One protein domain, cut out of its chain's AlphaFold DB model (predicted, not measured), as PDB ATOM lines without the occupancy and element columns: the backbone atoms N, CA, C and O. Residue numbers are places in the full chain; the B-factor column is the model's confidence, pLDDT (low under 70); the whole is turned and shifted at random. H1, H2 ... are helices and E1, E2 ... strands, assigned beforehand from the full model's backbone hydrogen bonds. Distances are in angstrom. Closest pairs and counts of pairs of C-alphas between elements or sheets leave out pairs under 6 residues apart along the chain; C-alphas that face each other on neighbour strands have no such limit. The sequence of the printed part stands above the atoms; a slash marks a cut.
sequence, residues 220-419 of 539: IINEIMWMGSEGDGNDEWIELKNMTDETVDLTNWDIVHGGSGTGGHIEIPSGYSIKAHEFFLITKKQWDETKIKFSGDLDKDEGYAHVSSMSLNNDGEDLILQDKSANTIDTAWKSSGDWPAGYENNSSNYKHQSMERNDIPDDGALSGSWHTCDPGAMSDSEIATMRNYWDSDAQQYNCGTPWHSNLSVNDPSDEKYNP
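What this domain is: This is residues 220 to 419 of the 539 residues of the protein "LTD domain-containing protein" of Candidatus Moranbacteria bacterium (UniProt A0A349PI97). With little regular structure, two crossed sheets make a sandwich: mixed E6-E5-E2-E1-E11-E12 and antiparallel E4-E3-E7-E8. Hairpin E9-E10 runs on into E11; H1 stands off both sheets. The 200 printed residues have twelve strands, then one helix, with 55 residues in named elements, mostly strand; compact, radius of gyration of the C-alphas 15.6 A, spans 43 by 35 by 34 A.

Where its parts are: The strands are E1, residues 220-225, 15.2 A from C-alpha 220 at (114.471, 100.912, 167.132); E2, 237-242, 17.0 A; E3, 254-256; E4, 265-267; E5, 279-283; E6, 304-306; E7, 319-322; E8, 328-332; E9, 343-345; E10, 351-353; E11, 355-357; E12, 370-372. Helix H1, 380-387, 10.6 A, ends at C-alpha (113.400, 77.163, 163.489).

How they stand to each other: Hairpin E1 and E2 is antiparallel, N 222 and O 239 2.8 A apart. The closest C-alphas of E1 and E8, Ile 220 and Asp 330, are 5.5 A apart. In H1, on neither sheet, every O i to N i+4 pair is within hydrogen-bond range.

The domain as a whole: The printed part has no cut; link E5 to E6 is long; pLDDT is under 70 at 336, 415-416 and 418-419.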
ATOM      1  N   ILE A 220     113.399 101.436 166.284       97.75
ATOM      2  CA  ILE A 220     114.471 100.912 167.132       97.75
ATOM      3  C   ILE A 220     115.271  99.845 166.403       97.75
ATOM      4  O   ILE A 220     114.745  99.159 165.526       97.75
ATOM      5  N   ILE A 221     116.521  99.659 166.813       98.06
ATOM      6  CA  ILE A 221     117.284  98.456 166.494       98.06
ATOM      7  C   ILE A 221     116.732  97.329 167.381       98.06
ATOM      8  O   ILE A 221     116.825  97.390 168.608       98.06
ATOM      9  N   ASN A 222     116.114  96.322 166.765       97.81
ATOM     10  CA  ASN A 222     115.372  95.267 167.458       97.81
ATOM     11  C   ASN A 222     116.188  93.994 167.687       97.81
ATOM     12  O   ASN A 222     116.092  93.386 168.748       97.81
ATOM     13  N   GLU A 223     116.989  93.570 166.718       97.94
ATOM     14  CA  GLU A 223     117.736  92.319 166.835       97.94
ATOM     15  C   GLU A 223     119.042  92.396 166.039       97.94
ATOM     16  O   GLU A 223     119.103  93.029 164.982       97.94
ATOM     17  N   ILE A 224     120.116  91.810 166.573       98.00
ATOM     18  CA  ILE A 224     121.458  91.864 165.983       98.00
ATOM     19  C   ILE A 224     122.100  90.475 166.009       98.00
ATOM     20  O   ILE A 224     122.261  89.867 167.071       98.00
ATOM     21  N   MET A 225     122.553  90.006 164.846       97.81
ATOM     22  CA  MET A 225     123.324  88.769 164.681       97.81
ATOM     23  C   MET A 225     124.748  89.093 164.222       97.81
ATOM     24  O   MET A 225     125.126  88.876 163.070       97.81
ATOM     25  N   TRP A 226     125.548  89.634 165.139       95.81
ATOM     26  CA  TRP A 226     126.911  90.098 164.856       95.81
ATOM     27  C   TRP A 226     127.887  88.964 164.512       95.81
ATOM     28  O   TRP A 226     128.845  89.186 163.789       95.81
ATOM     29  N   MET A 227     127.656  87.742 165.003       95.69
ATOM     30  CA  MET A 227     128.553  86.592 164.779       95.69
ATOM     31  C   MET A 227     128.380  85.946 163.401       95.69
ATOM     32  O   MET A 227     129.169  85.084 163.013       95.69
ATOM     33  N   GLY A 228     127.305  86.303 162.701       95.94
ATOM     34  CA  GLY A 228     126.799  85.565 161.557       95.94
ATOM     35  C   GLY A 228     126.256  84.173 161.903       95.94
ATOM     36  O   GLY A 228     126.417  83.646 163.008       95.94
ATOM     37  N   SER A 229     125.580  83.561 160.940       95.25
ATOM     38  CA  SER A 229     125.022  82.217 161.086       95.25
ATOM     39  C   SER A 229     126.095  81.133 161.216       95.25
ATOM     40  O   SER A 229     127.206  81.250 160.695       95.25
ATOM     41  N   GLU A 230     125.746  80.012 161.851       94.06
ATOM     42  CA  GLU A 230     126.635  78.846 161.923       94.06
ATOM     43  C   GLU A 230     127.112  78.424 160.523       94.06
ATOM     44  O   GLU A 230     126.328  78.280 159.580       94.06
ATOM     45  N   GLY A 231     128.429  78.259 160.388       90.88
ATOM     46  CA  GLY A 231     129.084  77.914 159.128       90.88
ATOM     47  C   GLY A 231     129.397  79.097 158.199       90.88
ATOM     48  O   GLY A 231     130.173  78.903 157.260       90.88
ATOM     49  N   ASP A 232     128.881  80.305 158.460       93.94
ATOM     50  CA  ASP A 232     129.224  81.530 157.722       93.94
ATOM     51  C   ASP A 232     129.195  82.784 158.613       93.94
ATOM     52  O   ASP A 232     128.180  83.461 158.742       93.94
ATOM     53  N   GLY A 233     130.358  83.162 159.149       93.50
ATOM     54  CA  GLY A 233     130.502  84.380 159.956       93.50
ATOM     55  C   GLY A 233     130.330  85.699 159.187       93.50
ATOM     56  O   GLY A 233     130.465  86.757 159.780       93.50
ATOM     57  N   ASN A 234     130.075  85.669 157.871       94.25
ATOM     58  CA  ASN A 234     129.655  86.860 157.122       94.25
ATOM     59  C   ASN A 234     128.138  86.924 156.924       94.25
ATOM     60  O   ASN A 234     127.669  87.815 156.221       94.25
ATOM     61  N   ASP A 235     127.374  85.975 157.456       96.62
ATOM     62  CA  ASP A 235     125.913  85.999 157.406       96.62
ATOM     63  C   ASP A 235     125.335  86.857 158.545       96.62
ATOM     64  O   ASP A 235     124.514  86.407 159.340       96.62
ATOM     65  N   GLU A 236     125.862  88.079 158.651       97.38
ATOM     66  CA  GLU A 236     125.502  89.096 159.641       97.38
ATOM     67  C   GLU A 236     124.219  89.822 159.226       97.38
ATOM     68  O   GLU A 236     123.962  90.031 158.030       97.38
ATOM     69  N   TRP A 237     123.439  90.249 160.216       97.62
ATOM     70  CA  TRP A 237     122.234  91.035 159.985       97.62
ATOM     71  C   TRP A 237     121.829  91.872 161.199       97.62
ATOM     72  O   TRP A 237     122.203  91.587 162.340       97.62
ATOM     73  N   ILE A 238     121.052  92.913 160.910       98.12
ATOM     74  CA  ILE A 238     120.403  93.801 161.871       98.12
ATOM     75  C   ILE A 238     118.929  93.883 161.502       98.12
ATOM     76  O   ILE A 238     118.584  93.999 160.328       98.12
ATOM     77  N   GLU A 239     118.065  93.874 162.500       98.00
ATOM     78  CA  GLU A 239     116.646  94.136 162.341       98.00
ATOM     79  C   GLU A 239     116.255  95.454 163.001       98.00
ATOM     80  O   GLU A 239     116.695  95.769 164.107       98.00
ATOM     81  N   LEU A 240     115.387  96.204 162.328       98.25
ATOM     82  CA  LEU A 240     114.703  97.367 162.871       98.25
ATOM     83  C   LEU A 240     113.237  97.035 163.159       98.25
ATOM     84  O   LEU A 240     112.632  96.225 162.456       98.25
ATOM     85  N   LYS A 241     112.643  97.718 164.135       97.25
ATOM     86  CA  LYS A 241     111.209  97.641 164.446       97.25
ATOM     87  C   LYS A 241     110.604  99.033 164.496       97.25
ATOM     88  O   LYS A 241     111.159  99.927 165.131       97.25
ATOM     89  N   ASN A 242     109.456  99.203 163.849       96.31
ATOM     90  CA  ASN A 242     108.673 100.429 163.928       96.31
ATOM     91  C   ASN A 242     107.768 100.370 165.161       96.31
ATOM     92  O   ASN A 242     106.970  99.449 165.298       96.31
ATOM     93  N   MET A 243     107.890 101.343 166.055       95.19
ATOM     94  CA  MET A 243     107.106 101.435 167.289       95.19
ATOM     95  C   MET A 243     105.865 102.324 167.138       95.19
ATOM     96  O   MET A 243     105.090 102.475 168.085       95.19
ATOM     97  N   THR A 244     105.685 102.934 165.966       93.44
ATOM     98  CA  THR A 244     104.593 103.865 165.671       93.44
ATOM     99  C   THR A 244     103.396 103.169 165.019       93.44
ATOM    100  O   THR A 244     103.484 102.048 164.513       93.44
ATOM    101  N   ASP A 245     102.261 103.869 165.016       91.88
ATOM    102  CA  ASP A 245     101.022 103.440 164.359       91.88
ATOM    103  C   ASP A 245     100.992 103.737 162.847       91.88
ATOM    104  O   ASP A 245     100.021 103.382 162.177       91.88
ATOM    105  N   GLU A 246     102.047 104.344 162.299       90.56
ATOM    106  CA  GLU A 246     102.128 104.770 160.899       90.56
ATOM    107  C   GLU A 246     103.311 104.113 160.175       90.56
ATOM    108  O   GLU A 246     104.196 103.510 160.781       90.56
ATOM    109  N   THR A 247     103.317 104.171 158.842       92.19
ATOM    110  CA  THR A 247     104.452 103.669 158.047       92.19
ATOM    111  C   THR A 247     105.584 104.689 158.062       92.19
ATOM    112  O   THR A 247     105.348 105.853 157.770       92.19
ATOM    113  N   VAL A 248     106.813 104.250 158.335       93.25
ATOM    114  CA  VAL A 248     108.001 105.116 158.352       93.25
ATOM    115  C   VAL A 248     108.827 104.907 157.082       93.25
ATOM    116  O   VAL A 248     109.177 103.776 156.736       93.25
ATOM    117  N   ASP A 249     109.148 105.995 156.381       92.62
ATOM    118  CA  ASP A 249     110.086 105.994 155.253       92.62
ATOM    119  C   ASP A 249     111.534 105.912 155.762       92.62
ATOM    120  O   ASP A 249     112.010 106.800 156.472       92.62
ATOM    121  N   LEU A 250     112.240 104.849 155.369       94.56
ATOM    122  CA  LEU A 250     113.637 104.577 155.729       94.56
ATOM    123  C   LEU A 250     114.619 105.028 154.638       94.56
ATOM    124  O   LEU A 250     115.802 104.686 154.668       94.56
ATOM    125  N   THR A 251     114.144 105.775 153.640       92.62
ATOM    126  CA  THR A 251     114.964 106.281 152.539       92.62
ATOM    127  C   THR A 251     116.170 107.062 153.054       92.62
ATOM    128  O   THR A 251     116.024 108.128 153.652       92.62
ATOM    129  N   ASN A 252     117.364 106.565 152.722       93.56
ATOM    130  CA  ASN A 252     118.660 107.154 153.067       93.56
ATOM    131  C   ASN A 252     118.888 107.290 154.582       93.56
ATOM    132  O   ASN A 252     119.594 108.197 155.016       93.56
ATOM    133  N   TRP A 253     118.273 106.417 155.380       96.56
ATOM    134  CA  TRP A 253     118.656 106.245 156.778       96.56
ATOM    135  C   TRP A 253     119.999 105.526 156.872       96.56
ATOM    136  O   TRP A 253     120.393 104.800 155.955       96.56
ATOM    137  N   ASP A 254     120.689 105.710 157.990       96.50
ATOM    138  CA  ASP A 254     122.028 105.167 158.193       96.50
ATOM    139  C   ASP A 254     122.168 104.506 159.566       96.50
ATOM    140  O   ASP A 254     121.584 104.955 160.553       96.50
ATOM    141  N   ILE A 255     122.967 103.442 159.637       97.00
ATOM    142  CA  ILE A 255     123.467 102.890 160.898       97.00
ATOM    143  C   ILE A 255     124.968 103.131 160.944       97.00
ATOM    144  O   ILE A 255     125.773 102.424 160.324       97.00
ATOM    145  N   VAL A 256     125.351 104.145 161.711       94.31
ATOM    146  CA  VAL A 256     126.749 104.525 161.889       94.31
ATOM    147  C   VAL A 256     127.468 103.458 162.719       94.31
ATOM    148  O   VAL A 256     126.878 102.850 163.612       94.31
ATOM    149  N   HIS A 257     128.747 103.239 162.396       91.06
ATOM    150  CA  HIS A 257     129.655 102.233 162.962       91.06
ATOM    151  C   HIS A 257     129.375 100.768 162.591       91.06
ATOM    152  O   HIS A 257     130.220  99.936 162.875       91.06
ATOM    153  N   GLY A 258     128.298 100.435 161.873       86.38
ATOM    154  CA  GLY A 258     128.012  99.044 161.473       86.38
ATOM    155  C   GLY A 258     128.737  98.538 160.211       86.38
ATOM    156  O   GLY A 258     128.364  97.507 159.644       86.38
ATOM    157  N   GLY A 259     129.720  99.277 159.688       83.56
ATOM    158  CA  GLY A 259     130.342  99.000 158.387       83.56
ATOM    159  C   GLY A 259     131.853  98.779 158.429       83.56
ATOM    160  O   GLY A 259     132.553  99.109 159.381       83.56
ATOM    161  N   SER A 260     132.395  98.274 157.320       75.94
ATOM    162  CA  SER A 260     133.830  97.984 157.202       75.94
ATOM    163  C   SER A 260     134.723  99.239 157.253       75.94
ATOM    164  O   SER A 260     134.590 100.145 156.430       75.94
ATOM    165  N   GLY A 261     135.749  99.223 158.111       73.62
ATOM    166  CA  GLY A 261     136.817 100.233 158.143       73.62
ATOM    167  C   GLY A 261     136.495 101.479 158.977       73.62
ATOM    168  O   GLY A 261     135.450 101.589 159.607       73.62
ATOM    169  N   THR A 262     137.426 102.437 159.034       73.12
ATOM    170  CA  THR A 262     137.224 103.677 159.804       73.12
ATOM    171  C   THR A 262     136.101 104.513 159.189       73.12
ATOM    172  O   THR A 262     136.248 104.989 158.065       73.12
ATOM    173  N   GLY A 263     135.014 104.715 159.939       76.56
ATOM    174  CA  GLY A 263     133.820 105.426 159.465       76.56
ATOM    175  C   GLY A 263     132.898 104.576 158.585       76.56
ATOM    176  O   GLY A 263     132.104 105.129 157.824       76.56
ATOM    177  N   GLY A 264     133.028 103.246 158.647       86.56
ATOM    178  CA  GLY A 264     132.081 102.341 158.011       86.56
ATOM    179  C   GLY A 264     130.676 102.502 158.598       86.56
ATOM    180  O   GLY A 264     130.512 102.695 159.802       86.56
ATOM    181  N   HIS A 265     129.679 102.441 157.725       93.06
ATOM    182  CA  HIS A 265     128.268 102.616 158.046       93.06
ATOM    183  C   HIS A 265     127.408 101.709 157.152       93.06
ATOM    184  O   HIS A 265     127.915 101.094 156.199       93.06
ATOM    185  N   ILE A 266     126.127 101.598 157.487       95.31
ATOM    186  CA  ILE A 266     125.131 100.791 156.781       95.31
ATOM    187  C   ILE A 266     124.038 101.739 156.292       95.31
ATOM    188  O   ILE A 266     123.091 102.040 157.015       95.31
ATOM    189  N   GLU A 267     124.155 102.168 155.039       94.88
ATOM    190  CA  GLU A 267     123.145 103.010 154.402       94.88
ATOM    191  C   GLU A 267     121.971 102.154 153.906       94.88
ATOM    192  O   GLU A 267     122.165 101.184 153.165       94.88
ATOM    193  N   ILE A 268     120.748 102.542 154.273       94.38
ATOM    194  CA  ILE A 268     119.503 102.014 153.713       94.38
ATOM    195  C   ILE A 268     119.165 102.843 152.463       94.38
ATOM    196  O   ILE A 268     118.848 104.028 152.579       94.38
ATOM    197  N   PRO A 269     119.214 102.268 151.245       89.75
ATOM    198  CA  PRO A 269     118.993 103.038 150.022       89.75
ATOM    199  C   PRO A 269     117.600 103.676 149.932       89.75
ATOM    200  O   PRO A 269     116.661 103.313 150.631       89.75
ATOM    201  N   SER A 270     117.404 104.575 148.971       91.25
ATOM    202  CA  SER A 270     116.063 105.121 148.717       91.25
ATOM    203  C   SER A 270     114.995 104.078 148.350       91.25
ATOM    204  O   SER A 270     115.246 103.116 147.605       91.25
ATOM    205  N   GLY A 271     113.768 104.335 148.813       89.81
ATOM    206  CA  GLY A 271     112.556 103.586 148.481       89.81
ATOM    207  C   GLY A 271     112.207 102.445 149.436       89.81
ATOM    208  O   GLY A 271     111.359 101.633 149.075       89.81
ATOM    209  N   TYR A 272     112.860 102.360 150.597       93.12
ATOM    210  CA  TYR A 272     112.506 101.418 151.660       93.12
ATOM    211  C   TYR A 272     111.593 102.081 152.687       93.12
ATOM    212  O   TYR A 272     111.751 103.254 153.003       93.12
ATOM    213  N   SER A 273     110.653 101.315 153.230       92.81
ATOM    214  CA  SER A 273     109.780 101.758 154.317       92.81
ATOM    215  C   SER A 273     109.476 100.595 155.251       92.81
ATOM    216  O   SER A 273     109.592  99.432 154.857       92.81
ATOM    217  N   ILE A 274     109.083 100.913 156.478       94.12
ATOM    218  CA  ILE A 274     108.681  99.950 157.500       94.12
ATOM    219  C   ILE A 274     107.260 100.283 157.955       94.12
ATOM    220  O   ILE A 274     106.966 101.393 158.395       94.12
ATOM    221  N   LYS A 275     106.340  99.331 157.798       94.12
ATOM    222  CA  LYS A 275     104.931  99.526 158.172       94.12
ATOM    223  C   LYS A 275     104.786  99.649 159.690       94.12
ATOM    224  O   LYS A 275     105.675  99.247 160.437       94.12
ATOM    225  N   ALA A 276     103.660 100.205 160.125       94.25
ATOM    226  CA  ALA A 276     103.308 100.329 161.537       94.25
ATOM    227  C   ALA A 276     103.458  98.988 162.270       94.25
ATOM    228  O   ALA A 276     102.891  97.990 161.822       94.25
ATOM    229  N   HIS A 277     104.189  98.974 163.388       94.00
ATOM    230  CA  HIS A 277     104.451  97.785 164.222       94.00
ATOM    231  C   HIS A 277     105.145  96.598 163.528       94.00
ATOM    232  O   HIS A 277     105.209  95.514 164.109       94.00
ATOM    233  N   GLU A 278     105.660  96.775 162.311       95.56
ATOM    234  CA  GLU A 278     106.353  95.729 161.549       95.56
ATOM    235  C   GLU A 278     107.882  95.831 161.694       95.56
ATOM    236  O   GLU A 278     108.420  96.761 162.308       95.56
ATOM    237  N   PHE A 279     108.576  94.849 161.112       95.38
ATOM    238  CA  PHE A 279     110.027  94.676 161.169       95.38
ATOM    239  C   PHE A 279     110.681  94.950 159.810       95.38
ATOM    240  O   PHE A 279     110.076  94.734 158.757       95.38
ATOM    241  N   PHE A 280     111.934  95.399 159.833       96.19
ATOM    242  CA  PHE A 280     112.751  95.628 158.644       96.19
ATOM    243  C   PHE A 280     114.118  94.970 158.805       96.19
ATOM    244  O   PHE A 280     114.878  95.323 159.703       96.19
ATOM    245  N   LEU A 281     114.440  94.029 157.925       96.19
ATOM    246  CA  LEU A 281     115.642  93.213 158.019       96.19
ATOM    247  C   LEU A 281     116.739  93.724 157.079       96.19
ATOM    248  O   LEU A 281     116.539  93.846 155.872       96.19
ATOM    249  N   ILE A 282     117.926  93.972 157.623       96.50
ATOM    250  CA  ILE A 282     119.120  94.370 156.880       96.50
ATOM    251  C   ILE A 282     120.121  93.225 156.954       96.50
ATOM    252  O   ILE A 282     120.582  92.880 158.038       96.50
ATOM    253  N   THR A 283     120.500  92.648 155.818       96.06
ATOM    254  CA  THR A 283     121.444  91.523 155.766       96.06
ATOM    255  C   THR A 283     122.712  91.887 155.011       96.06
ATOM    256  O   THR A 283     122.699  92.588 153.996       96.06
ATOM    257  N   LYS A 284     123.840  91.329 155.447       95.75
ATOM    258  CA  LYS A 284     125.092  91.404 154.688       95.75
ATOM    259  C   LYS A 284     125.078  90.536 153.436       95.75
ATOM    260  O   LYS A 284     125.693  90.892 152.433       95.75
ATOM    261  N   LYS A 285     124.408  89.387 153.496       95.00
ATOM    262  CA  LYS A 285     124.269  88.412 152.402       95.00
ATOM    263  C   LYS A 285     122.994  88.649 151.609       95.00
ATOM    264  O   LYS A 285     122.061  89.260 152.124       95.00
ATOM    265  N   GLN A 286     122.961  88.210 150.354       93.62
ATOM    266  CA  GLN A 286     121.718  88.227 149.580       93.62
ATOM    267  C   GLN A 286     120.751  87.151 150.090       93.62
ATOM    268  O   GLN A 286     121.150  86.229 150.803       93.62
ATOM    269  N   TRP A 287     119.482  87.263 149.698       92.06
ATOM    270  CA  TRP A 287     118.390  86.406 150.165       92.06
ATOM    271  C   TRP A 287     118.603  84.920 149.820       92.06
ATOM    272  O   TRP A 287     118.040  84.054 150.482       92.06
ATOM    273  N   ASP A 288     119.405  84.616 148.793       91.94
ATOM    274  CA  ASP A 288     119.758  83.262 148.350       91.94
ATOM    275  C   ASP A 288     121.140  82.785 148.839       91.94
ATOM    276  O   ASP A 288     121.564  81.670 148.523       91.94
ATOM    277  N   GLU A 289     121.841  83.613 149.616       94.19
ATOM    278  CA  GLU A 289     123.159  83.320 150.193       94.19
ATOM    279  C   GLU A 289     123.133  83.211 151.722       94.19
ATOM    280  O   GLU A 289     123.987  82.535 152.302       94.19
ATOM    281  N   THR A 290     122.184  83.890 152.365       95.19
ATOM    282  CA  THR A 290     121.954  83.850 153.811       95.19
ATOM    283  C   THR A 290     121.332  82.527 154.262       95.19
ATOM    284  O   THR A 290     120.696  81.818 153.485       95.19
ATOM    285  N   LYS A 291     121.519  82.178 155.538       95.69
ATOM    286  CA  LYS A 291     120.839  81.057 156.202       95.69
ATOM    287  C   LYS A 291     119.455  81.420 156.730       95.69
ATOM    288  O   LYS A 291     118.744  80.529 157.207       95.69
ATOM    289  N   ILE A 292     119.067  82.690 156.657       95.31
ATOM    290  CA  ILE A 292     117.688  83.116 156.887       95.31
ATOM    291  C   ILE A 292     116.831  82.592 155.733       95.31
ATOM    292  O   ILE A 292     117.182  82.687 154.560       95.31
ATOM    293  N   LYS A 293     115.686  82.011 156.062       94.00
ATOM    294  CA  LYS A 293     114.828  81.360 155.084       94.00
ATOM    295  C   LYS A 293     113.936  82.374 154.374       94.00
ATOM    296  O   LYS A 293     112.878  82.743 154.881       94.00
ATOM    297  N   PHE A 294     114.294  82.709 153.140       89.19
ATOM    298  CA  PHE A 294     113.469  83.525 152.250       89.19
ATOM    299  C   PHE A 294     112.640  82.680 151.273       89.19
ATOM    300  O   PHE A 294     113.035  81.592 150.844       89.19
ATOM    301  N   SER A 295     111.466  83.183 150.881       84.56
ATOM    302  CA  SER A 295     110.666  82.593 149.793       84.56
ATOM    303  C   SER A 295     111.110  83.031 148.392       84.56
ATOM    304  O   SER A 295     110.657  82.446 147.405       84.56
ATOM    305  N   GLY A 296     111.968  84.046 148.303       85.12
ATOM    306  CA  GLY A 296     112.458  84.666 147.074       85.12
ATOM    307  C   GLY A 296     113.088  86.030 147.363       85.12
ATOM    308  O   GLY A 296     113.151  86.435 148.523       85.12
ATOM    309  N   ASP A 297     113.507  86.724 146.304       80.31
ATOM    310  CA  ASP A 297     113.843  88.150 146.370       80.31
ATOM    311  C   ASP A 297     112.574  88.951 146.683       80.31
ATOM    312  O   ASP A 297     111.531  88.689 146.072       80.31
ATOM    313  N   LEU A 298     112.663  89.874 147.634       79.44
ATOM    314  CA  LEU A 298     111.526  90.643 148.141       79.44
ATOM    315  C   LEU A 298     111.523  92.056 147.551       79.44
ATOM    316  O   LEU A 298     112.581  92.633 147.280       79.44
ATOM    317  N   ASP A 299     110.333  92.624 147.359       76.44
ATOM    318  CA  ASP A 299     110.209  94.023 146.942       76.44
ATOM    319  C   ASP A 299     110.601  94.967 148.101       76.44
ATOM    320  O   ASP A 299     110.569  94.609 149.280       76.44
ATOM    321  N   LYS A 300     110.992  96.210 147.788       75.69
ATOM    322  CA  LYS A 300     111.505  97.156 148.802       75.69
ATOM    323  C   LYS A 300     110.500  97.493 149.910       75.69
ATOM    324  O   LYS A 300     110.888  97.834 151.022       75.69
ATOM    325  N   ASP A 301     109.210  97.421 149.616       73.12
ATOM    326  CA  ASP A 301     108.114  97.667 150.557       73.12
ATOM    327  C   ASP A 301     107.745  96.437 151.406       73.12
ATOM    328  O   ASP A 301     106.836  96.502 152.241       73.12
ATOM    329  N   GLU A 302     108.455  95.321 151.217       79.00
ATOM    330  CA  GLU A 302     108.323  94.114 152.034       79.00
ATOM    331  C   GLU A 302     109.295  94.109 153.225       79.00
ATOM    332  O   GLU A 302     109.169  93.266 154.095       79.00
ATOM    333  N   GLY A 303     110.192  95.090 153.359       83.06
ATOM    334  CA  GLY A 303     110.958  95.278 154.597       83.06
ATOM    335  C   GLY A 303     112.261  94.478 154.683       83.06
ATOM    336  O   GLY A 303     112.615  93.978 155.746       83.06
ATOM    337  N   TYR A 304     112.977  94.349 153.565       90.69
ATOM    338  CA  TYR A 304     114.269  93.666 153.491       90.69
ATOM    339  C   TYR A 304     115.271  94.464 152.648       90.69
ATOM    340  O   TYR A 304     114.953  94.854 151.528       90.69
ATOM    341  N   ALA A 305     116.495  94.656 153.145       92.88
ATOM    342  CA  ALA A 305     117.591  95.276 152.404       92.88
ATOM    343  C   ALA A 305     118.889  94.465 152.499       92.88
ATOM    344  O   ALA A 305     119.334  94.077 153.574       92.88
ATOM    345  N   HIS A 306     119.555  94.294 151.357       92.88
ATOM    346  CA  HIS A 306     120.897  93.723 151.283       92.88
ATOM    347  C   HIS A 306     121.964  94.828 151.280       92.88
ATOM    348  O   HIS A 306     121.994  95.658 150.366       92.88
ATOM    349  N   VAL A 307     122.881  94.798 152.251       92.88
ATOM    350  CA  VAL A 307     123.973  95.770 152.403       92.88
ATOM    351  C   VAL A 307     125.310  95.050 152.584       92.88
ATOM    352  O   VAL A 307     125.760  94.759 153.690       92.88
ATOM    353  N   SER A 308     126.009  94.798 151.473       92.44
ATOM    354  CA  SER A 308     127.271  94.040 151.470       92.44
ATOM    355  C   SER A 308     128.434  94.692 152.239       92.44
ATOM    356  O   SER A 308     129.447  94.037 152.480       92.44
ATOM    357  N   SER A 309     128.341  95.989 152.560       90.81
ATOM    358  CA  SER A 309     129.365  96.736 153.309       90.81
ATOM    359  C   SER A 309     129.288  96.550 154.826       90.81
ATOM    360  O   SER A 309     130.245  96.933 155.512       90.81
ATOM    361  N   MET A 310     128.194  95.959 155.328       95.06
ATOM    362  CA  MET A 310     128.024  95.606 156.736       95.06
ATOM    363  C   MET A 310     129.230  94.796 157.225       95.06
ATOM    364  O   MET A 310     129.763  93.940 156.512       95.06
ATOM    365  N   SER A 311     129.712  95.110 158.419       94.00
ATOM    366  CA  SER A 311     130.775  94.362 159.083       94.00
ATOM    367  C   SER A 311     130.703  94.690 160.556       94.00
ATOM    368  O   SER A 311     131.221  95.729 160.956       94.00
ATOM    369  N   LEU A 312     130.066  93.816 161.323       94.31
ATOM    370  CA  LEU A 312     129.867  94.023 162.743       94.31
ATOM    371  C   LEU A 312     131.084  93.509 163.512       94.31
ATOM    372  O   LEU A 312     131.812  92.614 163.074       94.31
ATOM    373  N   ASN A 313     131.365  94.124 164.652       91.94
ATOM    374  CA  ASN A 313     132.491  93.737 165.483       91.94
ATOM    375  C   ASN A 313     132.074  92.667 166.496       91.94
ATOM    376  O   ASN A 313     131.255  92.924 167.374       91.94
ATOM    377  N   ASN A 314     132.708  91.494 166.452       91.62
ATOM    378  CA  ASN A 314     132.441  90.414 167.409       91.62
ATOM    379  C   ASN A 314     132.734  90.798 168.870       91.62
ATOM    380  O   ASN A 314     132.132  90.233 169.780       91.62
ATOM    381  N   ASP A 315     133.629  91.764 169.096       89.19
ATOM    382  CA  ASP A 315     134.007  92.230 170.437       89.19
ATOM    383  C   ASP A 315     133.088  93.355 170.969       89.19
ATOM    384  O   ASP A 315     133.360  93.927 172.025       89.19
ATOM    385  N   GLY A 316     132.013  93.700 170.250       89.56
ATOM    386  CA  GLY A 316     131.099  94.788 170.605       89.56
ATOM    387  C   GLY A 316     131.417  96.120 169.922       89.56
ATOM    388  O   GLY A 316     132.579  96.485 169.715       89.56
ATOM    389  N   GLU A 317     130.365  96.872 169.597       90.56
ATOM    390  CA  GLU A 317     130.436  98.253 169.108       90.56
ATOM    391  C   GLU A 317     129.143  99.021 169.409       90.56
ATOM    392  O   GLU A 317     128.132  98.423 169.774       90.56
ATOM    393  N   ASP A 318     129.184 100.347 169.290       91.00
ATOM    394  CA  ASP A 318     128.005 101.199 169.397       91.00
ATOM    395  C   ASP A 318     127.407 101.466 168.016       91.00
ATOM    396  O   ASP A 318     128.029 102.126 167.190       91.00
ATOM    397  N   LEU A 319     126.187 100.993 167.772       94.94
ATOM    398  CA  LEU A 319     125.465 101.249 166.526       94.94
ATOM    399  C   LEU A 319     124.503 102.411 166.726       94.94
ATOM    400  O   LEU A 319     123.724 102.413 167.676       94.94
ATOM    401  N   ILE A 320     124.526 103.395 165.830       96.31
ATOM    402  CA  ILE A 320     123.665 104.579 165.932       96.31
ATOM    403  C   ILE A 320     122.767 104.633 164.704       96.31
ATOM    404  O   ILE A 320     123.257 104.879 163.604       96.31
ATOM    405  N   LEU A 321     121.466 104.422 164.905       97.75
ATOM    406  CA  LEU A 321     120.454 104.558 163.863       97.75
ATOM    407  C   LEU A 321     120.124 106.038 163.677       97.75
ATOM    408  O   LEU A 321     119.731 106.716 164.632       97.75
ATOM    409  N   GLN A 322     120.274 106.531 162.455       97.00
ATOM    410  CA  GLN A 322     120.008 107.912 162.083       97.00
ATOM    411  C   GLN A 322     119.022 107.999 160.923       97.00
ATOM    412  O   GLN A 322     119.047 107.176 160.006       97.00
ATOM    413  N   ASP A 323     118.174 109.025 160.956       94.56
ATOM    414  CA  ASP A 323     117.341 109.377 159.810       94.56
ATOM    415  C   ASP A 323     118.165 110.047 158.691       94.56
ATOM    416  O   ASP A 323     119.361 110.326 158.830       94.56
ATOM    417  N   LYS A 324     117.505 110.363 157.570       91.31
ATOM    418  CA  LYS A 324     118.118 111.049 156.415       91.31
ATOM    419  C   LYS A 324     118.742 112.419 156.737       91.31
ATOM    420  O   LYS A 324     119.534 112.926 155.943       91.31
ATOM    421  N   SER A 325     118.351 113.036 157.852       87.88
ATOM    422  CA  SER A 325     118.821 114.344 158.323       87.88
ATOM    423  C   SER A 325     119.936 114.219 159.372       87.88
ATOM    424  O   SER A 325     120.390 115.233 159.905       87.88
ATOM    425  N   ALA A 326     120.413 112.995 159.638       91.56
ATOM    426  CA  ALA A 326     121.383 112.642 160.672       91.56
ATOM    427  C   ALA A 326     120.890 112.862 162.119       91.56
ATOM    428  O   ALA A 326     121.699 112.926 163.053       91.56
ATOM    429  N   ASN A 327     119.571 112.940 162.336       90.69
ATOM    430  CA  ASN A 327     119.006 112.893 163.679       90.69
ATOM    431  C   ASN A 327     119.127 111.465 164.220       90.69
ATOM    432  O   ASN A 327     118.834 110.500 163.522       90.69
ATOM    433  N   THR A 328     119.557 111.313 165.475       95.12
ATOM    434  CA  THR A 328     119.649 109.990 166.112       95.12
ATOM    435  C   THR A 328     118.265 109.499 166.509       95.12
ATOM    436  O   THR A 328     117.616 110.128 167.342       95.12
ATOM    437  N   ILE A 329     117.855 108.365 165.948       96.75
ATOM    438  CA  ILE A 329     116.566 107.729 166.227       96.75
ATOM    439  C   ILE A 329     116.720 106.649 167.302       96.75
ATOM    440  O   ILE A 329     115.918 106.587 168.227       96.75
ATOM    441  N   ASP A 330     117.782 105.849 167.249       97.75
ATOM    442  CA  ASP A 330     118.084 104.857 168.286       97.75
ATOM    443  C   ASP A 330     119.596 104.602 168.386       97.75
ATOM    444  O   ASP A 330     120.387 105.024 167.541       97.75
ATOM    445  N   THR A 331     120.032 103.943 169.455       96.06
ATOM    446  CA  THR A 331     121.428 103.544 169.653       96.06
ATOM    447  C   THR A 331     121.485 102.132 170.208       96.06
ATOM    448  O   THR A 331     121.079 101.929 171.337       96.06
ATOM    449  N   ALA A 332     122.063 101.161 169.509       94.38
ATOM    450  CA  ALA A 332     122.311  99.849 170.095       94.38
ATOM    451  C   ALA A 332     123.703  99.793 170.715       94.38
ATOM    452  O   ALA A 332     124.700  99.781 169.999       94.38
ATOM    453  N   TRP A 333     123.727  99.712 172.054       89.38
ATOM    454  CA  TRP A 333     124.935  99.666 172.885       89.38
ATOM    455  C   TRP A 333     125.792 100.942 172.794       89.38
ATOM    456  O   TRP A 333     125.862 101.610 171.775       89.38
ATOM    457  N   LYS A 334     126.410 101.368 173.903       77.75
ATOM    458  CA  LYS A 334     127.237 102.599 173.934       77.75
ATOM    459  C   LYS A 334     128.479 102.483 174.816       77.75
ATOM    460  O   LYS A 334     129.112 103.476 175.171       77.75
ATOM    461  N   SER A 335     128.812 101.270 175.242       74.25
ATOM    462  CA  SER A 335     129.946 101.031 176.130       74.25
ATOM    463  C   SER A 335     131.098 100.400 175.359       74.25
ATOM    464  O   SER A 335     130.899  99.602 174.454       74.25
ATOM    465  N   SER A 336     132.328 100.739 175.744       64.88
ATOM    466  CA  SER A 336     133.528 100.084 175.228       64.88
ATOM    467  C   SER A 336     133.663  98.702 175.874       64.88
ATOM    468  O   SER A 336     134.231  98.580 176.964       64.88
ATOM    469  N   GLY A 337     133.094  97.681 175.246       78.44
ATOM    470  CA  GLY A 337     133.186  96.295 175.690       78.44
ATOM    471  C   GLY A 337     132.238  95.388 174.920       78.44
ATOM    472  O   GLY A 337     131.477  95.870 174.080       78.44
ATOM    473  N   ASP A 338     132.294  94.107 175.268       89.88
ATOM    474  CA  ASP A 338     131.499  93.037 174.670       89.88
ATOM    475  C   ASP A 338     130.015  93.415 174.564       89.88
ATOM    476  O   ASP A 338     129.473  94.114 175.430       89.88
ATOM    477  N   TRP A 339     129.356  92.915 173.516       94.19
ATOM    478  CA  TRP A 339     127.909  93.029 173.363       94.19
ATOM    479  C   TRP A 339     127.183  92.622 174.660       94.19
ATOM    480  O   TRP A 339     127.555  91.628 175.293       94.19
ATOM    481  N   PRO A 340     126.139  93.357 175.083       93.56
ATOM    482  CA  PRO A 340     125.457  93.090 176.348       93.56
ATOM    483  C   PRO A 340     124.671  91.770 176.341       93.56
ATOM    484  O   PRO A 340     124.347  91.245 177.409       93.56
ATOM    485  N   ALA A 341     124.369  91.245 175.154       95.06
ATOM    486  CA  ALA A 341     123.704  89.975 174.931       95.06
ATOM    487  C   ALA A 341     124.074  89.404 173.548       95.06
ATOM    488  O   ALA A 341     124.858  89.989 172.800       95.06
ATOM    489  N   GLY A 342     123.533  88.228 173.234       95.00
ATOM    490  CA  GLY A 342     123.992  87.395 172.131       95.00
ATOM    491  C   GLY A 342     125.066  86.418 172.603       95.00
ATOM    492  O   GLY A 342     125.790  86.665 173.570       95.00
ATOM    493  N   TYR A 343     125.147  85.258 171.958       94.69
ATOM    494  CA  TYR A 343     126.082  84.214 172.361       94.69
ATOM    495  C   TYR A 343     126.556  83.364 171.186       94.69
ATOM    496  O   TYR A 343     125.758  82.738 170.489       94.69
ATOM    497  N   GLU A 344     127.876  83.287 171.024       94.44
ATOM    498  CA  GLU A 344     128.532  82.413 170.056       94.44
ATOM    499  C   GLU A 344     129.332  81.309 170.770       94.44
ATOM    500  O   GLU A 344     130.104  81.559 171.700       94.44
ATOM    501  N   ASN A 345     129.194  80.066 170.311       92.38
ATOM    502  CA  ASN A 345     130.062  78.958 170.698       92.38
ATOM    503  C   ASN A 345     130.448  78.118 169.480       92.38
ATOM    504  O   ASN A 345     129.628  77.383 168.940       92.38
ATOM    505  N   ASN A 346     131.740  78.151 169.145       87.31
ATOM    506  CA  ASN A 346     132.333  77.455 168.000       87.31
ATOM    507  C   ASN A 346     133.067  76.141 168.341       87.31
ATOM    508  O   ASN A 346     133.705  75.541 167.475       87.31
ATOM    509  N   SER A 347     133.053  75.695 169.603       83.38
ATOM    510  CA  SER A 347     133.922  74.595 170.065       83.38
ATOM    511  C   SER A 347     133.207  73.251 170.223       83.38
ATOM    512  O   SER A 347     133.772  72.202 169.913       83.38
ATOM    513  N   SER A 348     131.974  73.255 170.732       77.38
ATOM    514  CA  SER A 348     131.150  72.051 170.901       77.38
ATOM    515  C   SER A 348     129.713  72.454 171.198       77.38
ATOM    516  O   SER A 348     129.517  73.330 172.039       77.38
ATOM    517  N   ASN A 349     128.733  71.781 170.585       82.50
ATOM    518  CA  ASN A 349     127.328  72.208 170.582       82.50
ATOM    519  C   ASN A 349     127.217  73.635 170.036       82.50
ATOM    520  O   ASN A 349     126.987  74.561 170.811       82.50
ATOM    521  N   TYR A 350     127.466  73.783 168.729       86.88
ATOM    522  CA  TYR A 350     127.455  75.074 168.045       86.88
ATOM    523  C   TYR A 350     126.202  75.872 168.394       86.88
ATOM    524  O   TYR A 350     125.092  75.333 168.347       86.88
ATOM    525  N   LYS A 351     126.407  77.125 168.792       93.62
ATOM    526  CA  LYS A 351     125.348  78.063 169.159       93.62
ATOM    527  C   LYS A 351     125.698  79.423 168.598       93.62
ATOM    528  O   LYS A 351     126.781  79.918 168.879       93.62
ATOM    529  N   HIS A 352     124.780  79.986 167.837       96.38
ATOM    530  CA  HIS A 352     124.835  81.328 167.287       96.38
ATOM    531  C   HIS A 352     123.512  81.977 167.668       96.38
ATOM    532  O   HIS A 352     122.471  81.672 167.094       96.38
ATOM    533  N   GLN A 353     123.528  82.739 168.751       96.69
ATOM    534  CA  GLN A 353     122.338  83.299 169.374       96.69
ATOM    535  C   GLN A 353     122.407  84.810 169.241       96.69
ATOM    536  O   GLN A 353     123.350  85.415 169.753       96.69
ATOM    537  N   SER A 354     121.431  85.393 168.561       97.75
ATOM    538  CA  SER A 354     121.318  86.833 168.372       97.75
ATOM    539  C   SER A 354     121.118  87.579 169.696       97.75
ATOM    540  O   SER A 354     120.766  87.016 170.745       97.75
ATOM    541  N   MET A 355     121.385  88.878 169.634       97.19
ATOM    542  CA  MET A 355     121.040  89.848 170.658       97.19
ATOM    543  C   MET A 355     119.675  90.457 170.325       97.19
ATOM    544  O   MET A 355     119.545  91.124 169.304       97.19
ATOM    545  N   GLU A 356     118.690  90.253 171.194       97.00
ATOM    546  CA  GLU A 356     117.296  90.669 171.023       97.00
ATOM    547  C   GLU A 356     116.970  91.847 171.954       97.00
ATOM    548  O   GLU A 356     117.394  91.901 173.115       97.00
ATOM    549  N   ARG A 357     116.217  92.816 171.438       95.31
ATOM    550  CA  ARG A 357     115.629  93.912 172.202       95.31
ATOM    551  C   ARG A 357     114.467  93.398 173.044       95.31
ATOM    552  O   ARG A 357     113.710  92.540 172.604       95.31
ATOM    553  N   ASN A 358     114.296  93.942 174.243       92.12
ATOM    554  CA  ASN A 358     113.126  93.641 175.071       92.12
ATOM    555  C   ASN A 358     111.811  94.116 174.405       92.12
ATOM    556  O   ASN A 358     111.799  95.151 173.733       92.12
ATOM    557  N   ASP A 359     110.705  93.404 174.643       85.44
ATOM    558  CA  ASP A 359     109.360  93.669 174.113       85.44
ATOM    559  C   ASP A 359     108.856  95.070 174.463       85.44
ATOM    560  O   ASP A 359     108.232  95.738 173.630       85.44
ATOM    561  N   ILE A 360     109.132  95.517 175.692       85.31
ATOM    562  CA  ILE A 360     108.995  96.908 176.115       85.31
ATOM    563  C   ILE A 360     110.394  97.538 176.042       85.31
ATOM    564  O   ILE A 360     111.169  97.431 177.001       85.31
ATOM    565  N   PRO A 361     110.748  98.180 174.915       82.50
ATOM    566  CA  PRO A 361     112.079  98.736 174.731       82.50
ATOM    567  C   PRO A 361     112.304  99.939 175.660       82.50
ATOM    568  O   PRO A 361     111.482 100.854 175.719       82.50
ATOM    569  N   ASP A 362     113.430  99.939 176.380       87.94
ATOM    570  CA  ASP A 362     113.950 101.091 177.141       87.94
ATOM    571  C   ASP A 362     115.032 101.820 176.305       87.94
ATOM    572  O   ASP A 362     115.017 101.730 175.078       87.94
ATOM    573  N   ASP A 363     115.983 102.530 176.917       92.81
ATOM    574  CA  ASP A 363     117.121 103.166 176.240       92.81
ATOM    575  C   ASP A 363     118.031 102.131 175.566       92.81
ATOM    576  O   ASP A 363     118.540 101.185 176.181       92.81
ATOM    577  N   GLY A 364     118.210 102.301 174.257       94.50
ATOM    578  CA  GLY A 364     119.092 101.568 173.355       94.50
ATOM    579  C   GLY A 364     120.459 101.191 173.933       94.50
ATOM    580  O   GLY A 364     120.945 100.057 173.825       94.50
ATOM    581  N   ALA A 365     121.055 102.178 174.591       94.50
ATOM    582  CA  ALA A 365     122.438 102.185 175.024       94.50
ATOM    583  C   ALA A 365     122.694 101.355 176.292       94.50
ATOM    584  O   ALA A 365     123.855 101.108 176.636       94.50
ATOM    585  N   LEU A 366     121.643 100.950 177.009       93.12
ATOM    586  CA  LEU A 366     121.748 100.257 178.290       93.12
ATOM    587  C   LEU A 366     121.723  98.740 178.105       93.12
ATOM    588  O   LEU A 366     120.885  98.201 177.391       93.12
ATOM    589  N   SER A 367     122.596  98.024 178.821       90.94
ATOM    590  CA  SER A 367     122.645  96.556 178.754       90.94
ATOM    591  C   SER A 367     121.348  95.879 179.202       90.94
ATOM    592  O   SER A 367     121.043  94.793 178.731       90.94
ATOM    593  N   GLY A 368     120.581  96.509 180.097       90.62
ATOM    594  CA  GLY A 368     119.307  95.973 180.588       90.62
ATOM    595  C   GLY A 368     118.195  95.930 179.539       90.62
ATOM    596  O   GLY A 368     117.195  95.255 179.764       90.62
ATOM    597  N   SER A 369     118.377  96.616 178.411       92.44
ATOM    598  CA  SER A 369     117.411  96.687 177.313       92.44
ATOM    599  C   SER A 369     117.555  95.548 176.297       92.44
ATOM    600  O   SER A 369     116.819  95.511 175.310       92.44
ATOM    601  N   TRP A 370     118.522  94.656 176.527       94.25
ATOM    602  CA  TRP A 370     118.888  93.563 175.640       94.25
ATOM    603  C   TRP A 370     118.871  92.226 176.379       94.25
ATOM    604  O   TRP A 370     119.272  92.129 177.542       94.25
ATOM    605  N   HIS A 371     118.494  91.173 175.668       94.31
ATOM    606  CA  HIS A 371     118.617  89.793 176.112       94.31
ATOM    607  C   HIS A 371     119.115  88.905 174.966       94.31
ATOM    608  O   HIS A 371     119.221  89.314 173.816       94.31
ATOM    609  N   THR A 372     119.560  87.696 175.305       95.81
ATOM    610  CA  THR A 372     120.053  86.732 174.308       95.81
ATOM    611  C   THR A 372     118.896  85.862 173.857       95.81
ATOM    612  O   THR A 372     118.213  85.327 174.736       95.81
ATOM    613  N   CYS A 373     118.749  85.638 172.548       95.69
ATOM    614  CA  CYS A 373     117.832  84.627 172.027       95.69
ATOM    615  C   CYS A 373     118.197  83.261 172.616       95.69
ATOM    616  O   CYS A 373     119.214  82.658 172.257       95.69
ATOM    617  N   ASP A 374     117.394  82.749 173.546       92.50
ATOM    618  CA  ASP A 374     117.657  81.472 174.206       92.50
ATOM    619  C   ASP A 374     116.551  80.457 173.909       92.50
ATOM    620  O   ASP A 374     115.457  80.563 174.467       92.50
ATOM    621  N   PRO A 375     116.819  79.398 173.114       90.81
ATOM    622  CA  PRO A 375     115.853  78.324 172.916       90.81
ATOM    623  C   PRO A 375     115.453  77.636 174.228       90.81
ATOM    624  O   PRO A 375     114.392  77.026 174.293       90.81
ATOM    625  N   GLY A 376     116.285  77.706 175.276       89.31
ATOM    626  CA  GLY A 376     115.956  77.204 176.613       89.31
ATOM    627  C   GLY A 376     114.888  78.025 177.342       89.31
ATOM    628  O   GLY A 376     114.238  77.499 178.246       89.31
ATOM    629  N   ALA A 377     114.681  79.276 176.930       86.62
ATOM    630  CA  ALA A 377     113.630  80.168 177.406       86.62
ATOM    631  C   ALA A 377     112.385  80.159 176.496       86.62
ATOM    632  O   ALA A 377     111.463  80.936 176.706       86.62
ATOM    633  N   MET A 378     112.328  79.281 175.493       89.38
ATOM    634  CA  MET A 378     111.196  79.156 174.573       89.38
ATOM    635  C   MET A 378     110.398  77.873 174.849       89.38
ATOM    636  O   MET A 378     110.939  76.836 175.237       89.38
ATOM    637  N   SER A 379     109.092  77.905 174.596       90.44
ATOM    638  CA  SER A 379     108.252  76.706 174.523       90.44
ATOM    639  C   SER A 379     108.572  75.862 173.284       90.44
ATOM    640  O   SER A 379     109.066  76.364 172.276       90.44
ATOM    641  N   ASP A 380     108.190  74.580 173.294       92.19
ATOM    642  CA  ASP A 380     108.353  73.695 172.127       92.19
ATOM    643  C   ASP A 380     107.729  74.275 170.841       92.19
ATOM    644  O   ASP A 380     108.250  74.064 169.742       92.19
ATOM    645  N   SER A 381     106.613  75.004 170.964       93.00
ATOM    646  CA  SER A 381     105.977  75.693 169.837       93.00
ATOM    647  C   SER A 381     106.774  76.897 169.350       93.00
ATOM    648  O   SER A 381     106.906  77.063 168.142       93.00
ATOM    649  N   GLU A 382     107.320  77.708 170.255       93.19
ATOM    650  CA  GLU A 382     108.149  78.871 169.908       93.19
ATOM    651  C   GLU A 382     109.455  78.418 169.248       93.19
ATOM    652  O   GLU A 382     109.796  78.916 168.181       93.19
ATOM    653  N   ILE A 383     110.101  77.369 169.770       93.44
ATOM    654  CA  ILE A 383     111.276  76.751 169.135       93.44
ATOM    655  C   ILE A 383     110.936  76.268 167.721       93.44
ATOM    656  O   ILE A 383     111.718  76.457 166.791       93.44
ATOM    657  N   ALA A 384     109.786  75.612 167.532       94.44
ATOM    658  CA  ALA A 384     109.374  75.145 166.210       94.44
ATOM    659  C   ALA A 384     109.119  76.306 165.235       94.44
ATOM    660  O   ALA A 384     109.461  76.184 164.059       94.44
ATOM    661  N   THR A 385     108.544  77.412 165.714       95.31
ATOM    662  CA  THR A 385     108.342  78.642 164.939       95.31
ATOM    663  C   THR A 385     109.675  79.284 164.570       95.31
ATOM    664  O   THR A 385     109.943  79.416 163.381       95.31
ATOM    665  N   MET A 386     110.535  79.566 165.555       95.62
ATOM    666  CA  MET A 386     111.867  80.149 165.364       95.62
ATOM    667  C   MET A 386     112.670  79.366 164.323       95.62
ATOM    668  O   MET A 386     113.173  79.920 163.352       95.62
ATOM    669  N   ARG A 387     112.697  78.033 164.441       95.31
ATOM    670  CA  ARG A 387     113.400  77.163 163.489       95.31
ATOM    671  C   ARG A 387     112.919  77.319 162.053       95.31
ATOM    672  O   ARG A 387     113.710  77.118 161.139       95.31
ATOM    673  N   ASN A 388     111.650  77.656 161.824       95.25
ATOM    674  CA  ASN A 388     111.128  77.837 160.472       95.25
ATOM    675  C   ASN A 388     111.625  79.115 159.790       95.25
ATOM    676  O   ASN A 388     111.464  79.193 158.572       95.25
ATOM    677  N   TYR A 389     112.227  80.055 160.526       95.19
ATOM    678  CA  TYR A 389     112.877  81.251 159.979       95.19
ATOM    679  C   TYR A 389     114.272  80.976 159.428       95.19
ATOM    680  O   TYR A 389     114.820  81.795 158.702       95.19
ATOM    681  N   TRP A 390     114.825  79.802 159.722       95.81
ATOM    682  CA  TRP A 390     116.145  79.385 159.277       95.81
ATOM    683  C   TRP A 390     116.048  78.282 158.226       95.81
ATOM    684  O   TRP A 390     115.139  77.435 158.238       95.81
ATOM    685  N   ASP A 391     117.028  78.263 157.330       94.12
ATOM    686  CA  ASP A 391     117.226  77.175 156.388       94.12
ATOM    687  C   ASP A 391     117.462  75.850 157.111       94.12
ATOM    688  O   ASP A 391     117.946  75.788 158.242       94.12
ATOM    689  N   SER A 392     117.092  74.747 156.455       90.44
ATOM    690  CA  SER A 392     117.022  73.425 157.096       90.44
ATOM    691  C   SER A 392     118.343  72.932 157.704       90.44
ATOM    692  O   SER A 392     118.317  72.108 158.617       90.44
ATOM    693  N   ASP A 393     119.482  73.413 157.205       87.88
ATOM    694  CA  ASP A 393     120.819  73.095 157.709       87.88
ATOM    695  C   ASP A 393     121.285  74.032 158.839       87.88
ATOM    696  O   ASP A 393     122.244  73.698 159.528       87.88
ATOM    697  N   ALA A 394     120.565  75.130 159.090       90.75
ATOM    698  CA  ALA A 394     120.878  76.163 160.076       90.75
ATOM    699  C   ALA A 394     119.994  76.118 161.343       90.75
ATOM    700  O   ALA A 394     120.413  76.590 162.401       90.75
ATOM    701  N   GLN A 395     118.804  75.505 161.284       91.88
ATOM    702  CA  GLN A 395     117.782  75.542 162.356       91.88
ATOM    703  C   GLN A 395     118.231  75.020 163.736       91.88
ATOM    704  O   GLN A 395     117.560  75.246 164.741       91.88
ATOM    705  N   GLN A 396     119.292  74.212 163.802       89.44
ATOM    706  CA  GLN A 396     119.725  73.587 165.060       89.44
ATOM    707  C   GLN A 396     120.770  74.398 165.820       89.44
ATOM    708  O   GLN A 396     120.969  74.137 167.007       89.44
ATOM    709  N   TYR A 397     121.424  75.343 165.149       93.19
ATOM    710  CA  TYR A 397     122.583  76.056 165.684       93.19
ATOM    711  C   TYR A 397     122.320  77.546 165.861       93.19
ATOM    712  O   TYR A 397     122.949  78.167 166.713       93.19
ATOM    713  N   ASN A 398     121.376  78.092 165.095       95.88
ATOM    714  CA  ASN A 398     121.030  79.503 165.126       95.88
ATOM    715  C   ASN A 398     119.784  79.739 165.988       95.88
ATOM    716  O   ASN A 398     118.822  78.969 165.924       95.88
ATOM    717  N   CYS A 399     119.823  80.788 166.802       96.38
ATOM    718  CA  CYS A 399     118.676  81.351 167.493       96.38
ATOM    719  C   CYS A 399     118.586  82.818 167.105       96.38
ATOM    720  O   CYS A 399     119.540  83.562 167.318       96.38
ATOM    721  N   GLY A 400     117.445  83.175 166.543       96.75
ATOM    722  CA  GLY A 400     117.026  84.537 166.281       96.75
ATOM    723  C   GLY A 400     115.679  84.520 165.581       96.75
ATOM    724  O   GLY A 400     115.257  83.466 165.070       96.75
ATOM    725  N   THR A 401     115.016  85.664 165.547       95.56
ATOM    726  CA  THR A 401     113.675  85.837 164.983       95.56
ATOM    727  C   THR A 401     113.668  86.794 163.797       95.56
ATOM    728  O   THR A 401     112.825  87.680 163.743       95.56
ATOM    729  N   PRO A 402     114.538  86.590 162.786       95.06
ATOM    730  CA  PRO A 402     114.676  87.544 161.700       95.06
ATOM    731  C   PRO A 402     113.334  87.777 161.005       95.06
ATOM    732  O   PRO A 402     112.657  86.838 160.570       95.06
ATOM    733  N   TRP A 403     113.002  89.053 160.880       91.44
ATOM    734  CA  TRP A 403     111.799  89.637 160.307       91.44
ATOM    735  C   TRP A 403     110.499  89.345 161.084       91.44
ATOM    736  O   TRP A 403     109.405  89.385 160.518       91.44
ATOM    737  N   HIS A 404     110.599  89.005 162.372       93.25
ATOM    738  CA  HIS A 404     109.472  88.603 163.215       93.25
ATOM    739  C   HIS A 404     109.640  89.086 164.661       93.25
ATOM    740  O   HIS A 404     110.704  89.502 165.089       93.25
ATOM    741  N   SER A 405     108.568  88.995 165.452       92.50
ATOM    742  CA  SER A 405     108.647  89.301 166.883       92.50
ATOM    743  C   SER A 405     109.547  88.320 167.631       92.50
ATOM    744  O   SER A 405     109.438  87.105 167.425       92.50
ATOM    745  N   ASN A 406     110.333  88.861 168.563       92.88
ATOM    746  CA  ASN A 406     111.164  88.104 169.494       92.88
ATOM    747  C   ASN A 406     110.303  87.087 170.259       92.88
ATOM    748  O   ASN A 406     109.160  87.355 170.636       92.88
ATOM    749  N   LEU A 407     110.827  85.873 170.429       87.38
ATOM    750  CA  LEU A 407     110.082  84.749 171.018       87.38
ATOM    751  C   LEU A 407     110.622  84.321 172.385       87.38
ATOM    752  O   LEU A 407     110.047  83.428 173.013       87.38
ATOM    753  N   SER A 408     111.753  84.876 172.820       79.56
ATOM    754  CA  SER A 408     112.453  84.409 174.008       79.56
ATOM    755  C   SER A 408     111.931  85.109 175.277       79.56
ATOM    756  O   SER A 408     112.067  86.310 175.473       79.56
ATOM    757  N   VAL A 409     111.294  84.349 176.181       77.06
ATOM    758  CA  VAL A 409     110.610  84.914 177.373       77.06
ATOM    759  C   VAL A 409     111.570  85.243 178.526       77.06
ATOM    760  O   VAL A 409     111.151  85.534 179.648       77.06
ATOM    761  N   ASN A 410     112.881  85.120 178.291       75.25
ATOM    762  CA  ASN A 410     113.919  85.630 179.187       75.25
ATOM    763  C   ASN A 410     114.086  87.149 179.073       75.25
ATOM    764  O   ASN A 410     114.906  87.698 179.813       75.25
ATOM    765  N   ASP A 411     113.301  87.800 178.215       77.56
ATOM    766  CA  ASP A 411     113.027  89.225 178.289       77.56
ATOM    767  C   ASP A 411     112.463  89.602 179.677       77.56
ATOM    768  O   ASP A 411     111.353  89.192 180.021       77.56
ATOM    769  N   PRO A 412     113.176  90.412 180.483       74.81
ATOM    770  CA  PRO A 412     112.693  90.897 181.776       74.81
ATOM    771  C   PRO A 412     111.397  91.721 181.725       74.81
ATOM    772  O   PRO A 412     110.803  91.970 182.779       74.81
ATOM    773  N   SER A 413     111.000  92.192 180.541       71.75
ATOM    774  CA  SER A 413     109.809  93.006 180.308       71.75
ATOM    775  C   SER A 413     108.573  92.212 179.866       71.75
ATOM    776  O   SER A 413     107.463  92.740 179.971       71.75
ATOM    777  N   ASP A 414     108.733  90.946 179.460       71.06
ATOM    778  CA  ASP A 414     107.623  90.063 179.084       71.06
ATOM    779  C   ASP A 414     106.769  89.722 180.324       71.06
ATOM    780  O   ASP A 414     107.272  89.411 181.409       71.06
ATOM    781  N   GLU A 415     105.442  89.719 180.176       65.12
ATOM    782  CA  GLU A 415     104.504  89.287 181.221       65.12
ATOM    783  C   GLU A 415     104.745  87.840 181.695       65.12
ATOM    784  O   GLU A 415     104.372  87.474 182.815       65.12
ATOM    785  N   LYS A 416     105.346  87.001 180.846       64.62
ATOM    786  CA  LYS A 416     105.710  85.607 181.133       64.62
ATOM    787  C   LYS A 416     107.081  85.468 181.796       64.62
ATOM    788  O   LYS A 416     107.439  84.344 182.165       64.62
ATOM    789  N   TYR A 417     107.827  86.562 181.964       71.56
ATOM    790  CA  TYR A 417     109.162  86.534 182.542       71.56
ATOM    791  C   TYR A 417     109.155  85.893 183.930       71.56
ATOM    792  O   TYR A 417     108.436  86.307 184.847       71.56
ATOM    793  N   ASN A 418     109.999  84.878 184.105       63.19
ATOM    794  CA  ASN A 418     110.219  84.244 185.395       63.19
ATOM    795  C   ASN A 418     111.708  84.325 185.776       63.19
ATOM    796  O   ASN A 418     112.510  83.547 185.251       63.19
ATOM    797  N   PRO A 419     112.096  85.190 186.733       61.53
ATOM    798  CA  PRO A 419     113.495  85.346 187.130       61.53
ATOM    799  C   PRO A 419     114.092  84.079 187.771       61.53
ATOM    800  O   PRO A 419     115.313  83.927 187.808       61.53
TER     801      PRO A 419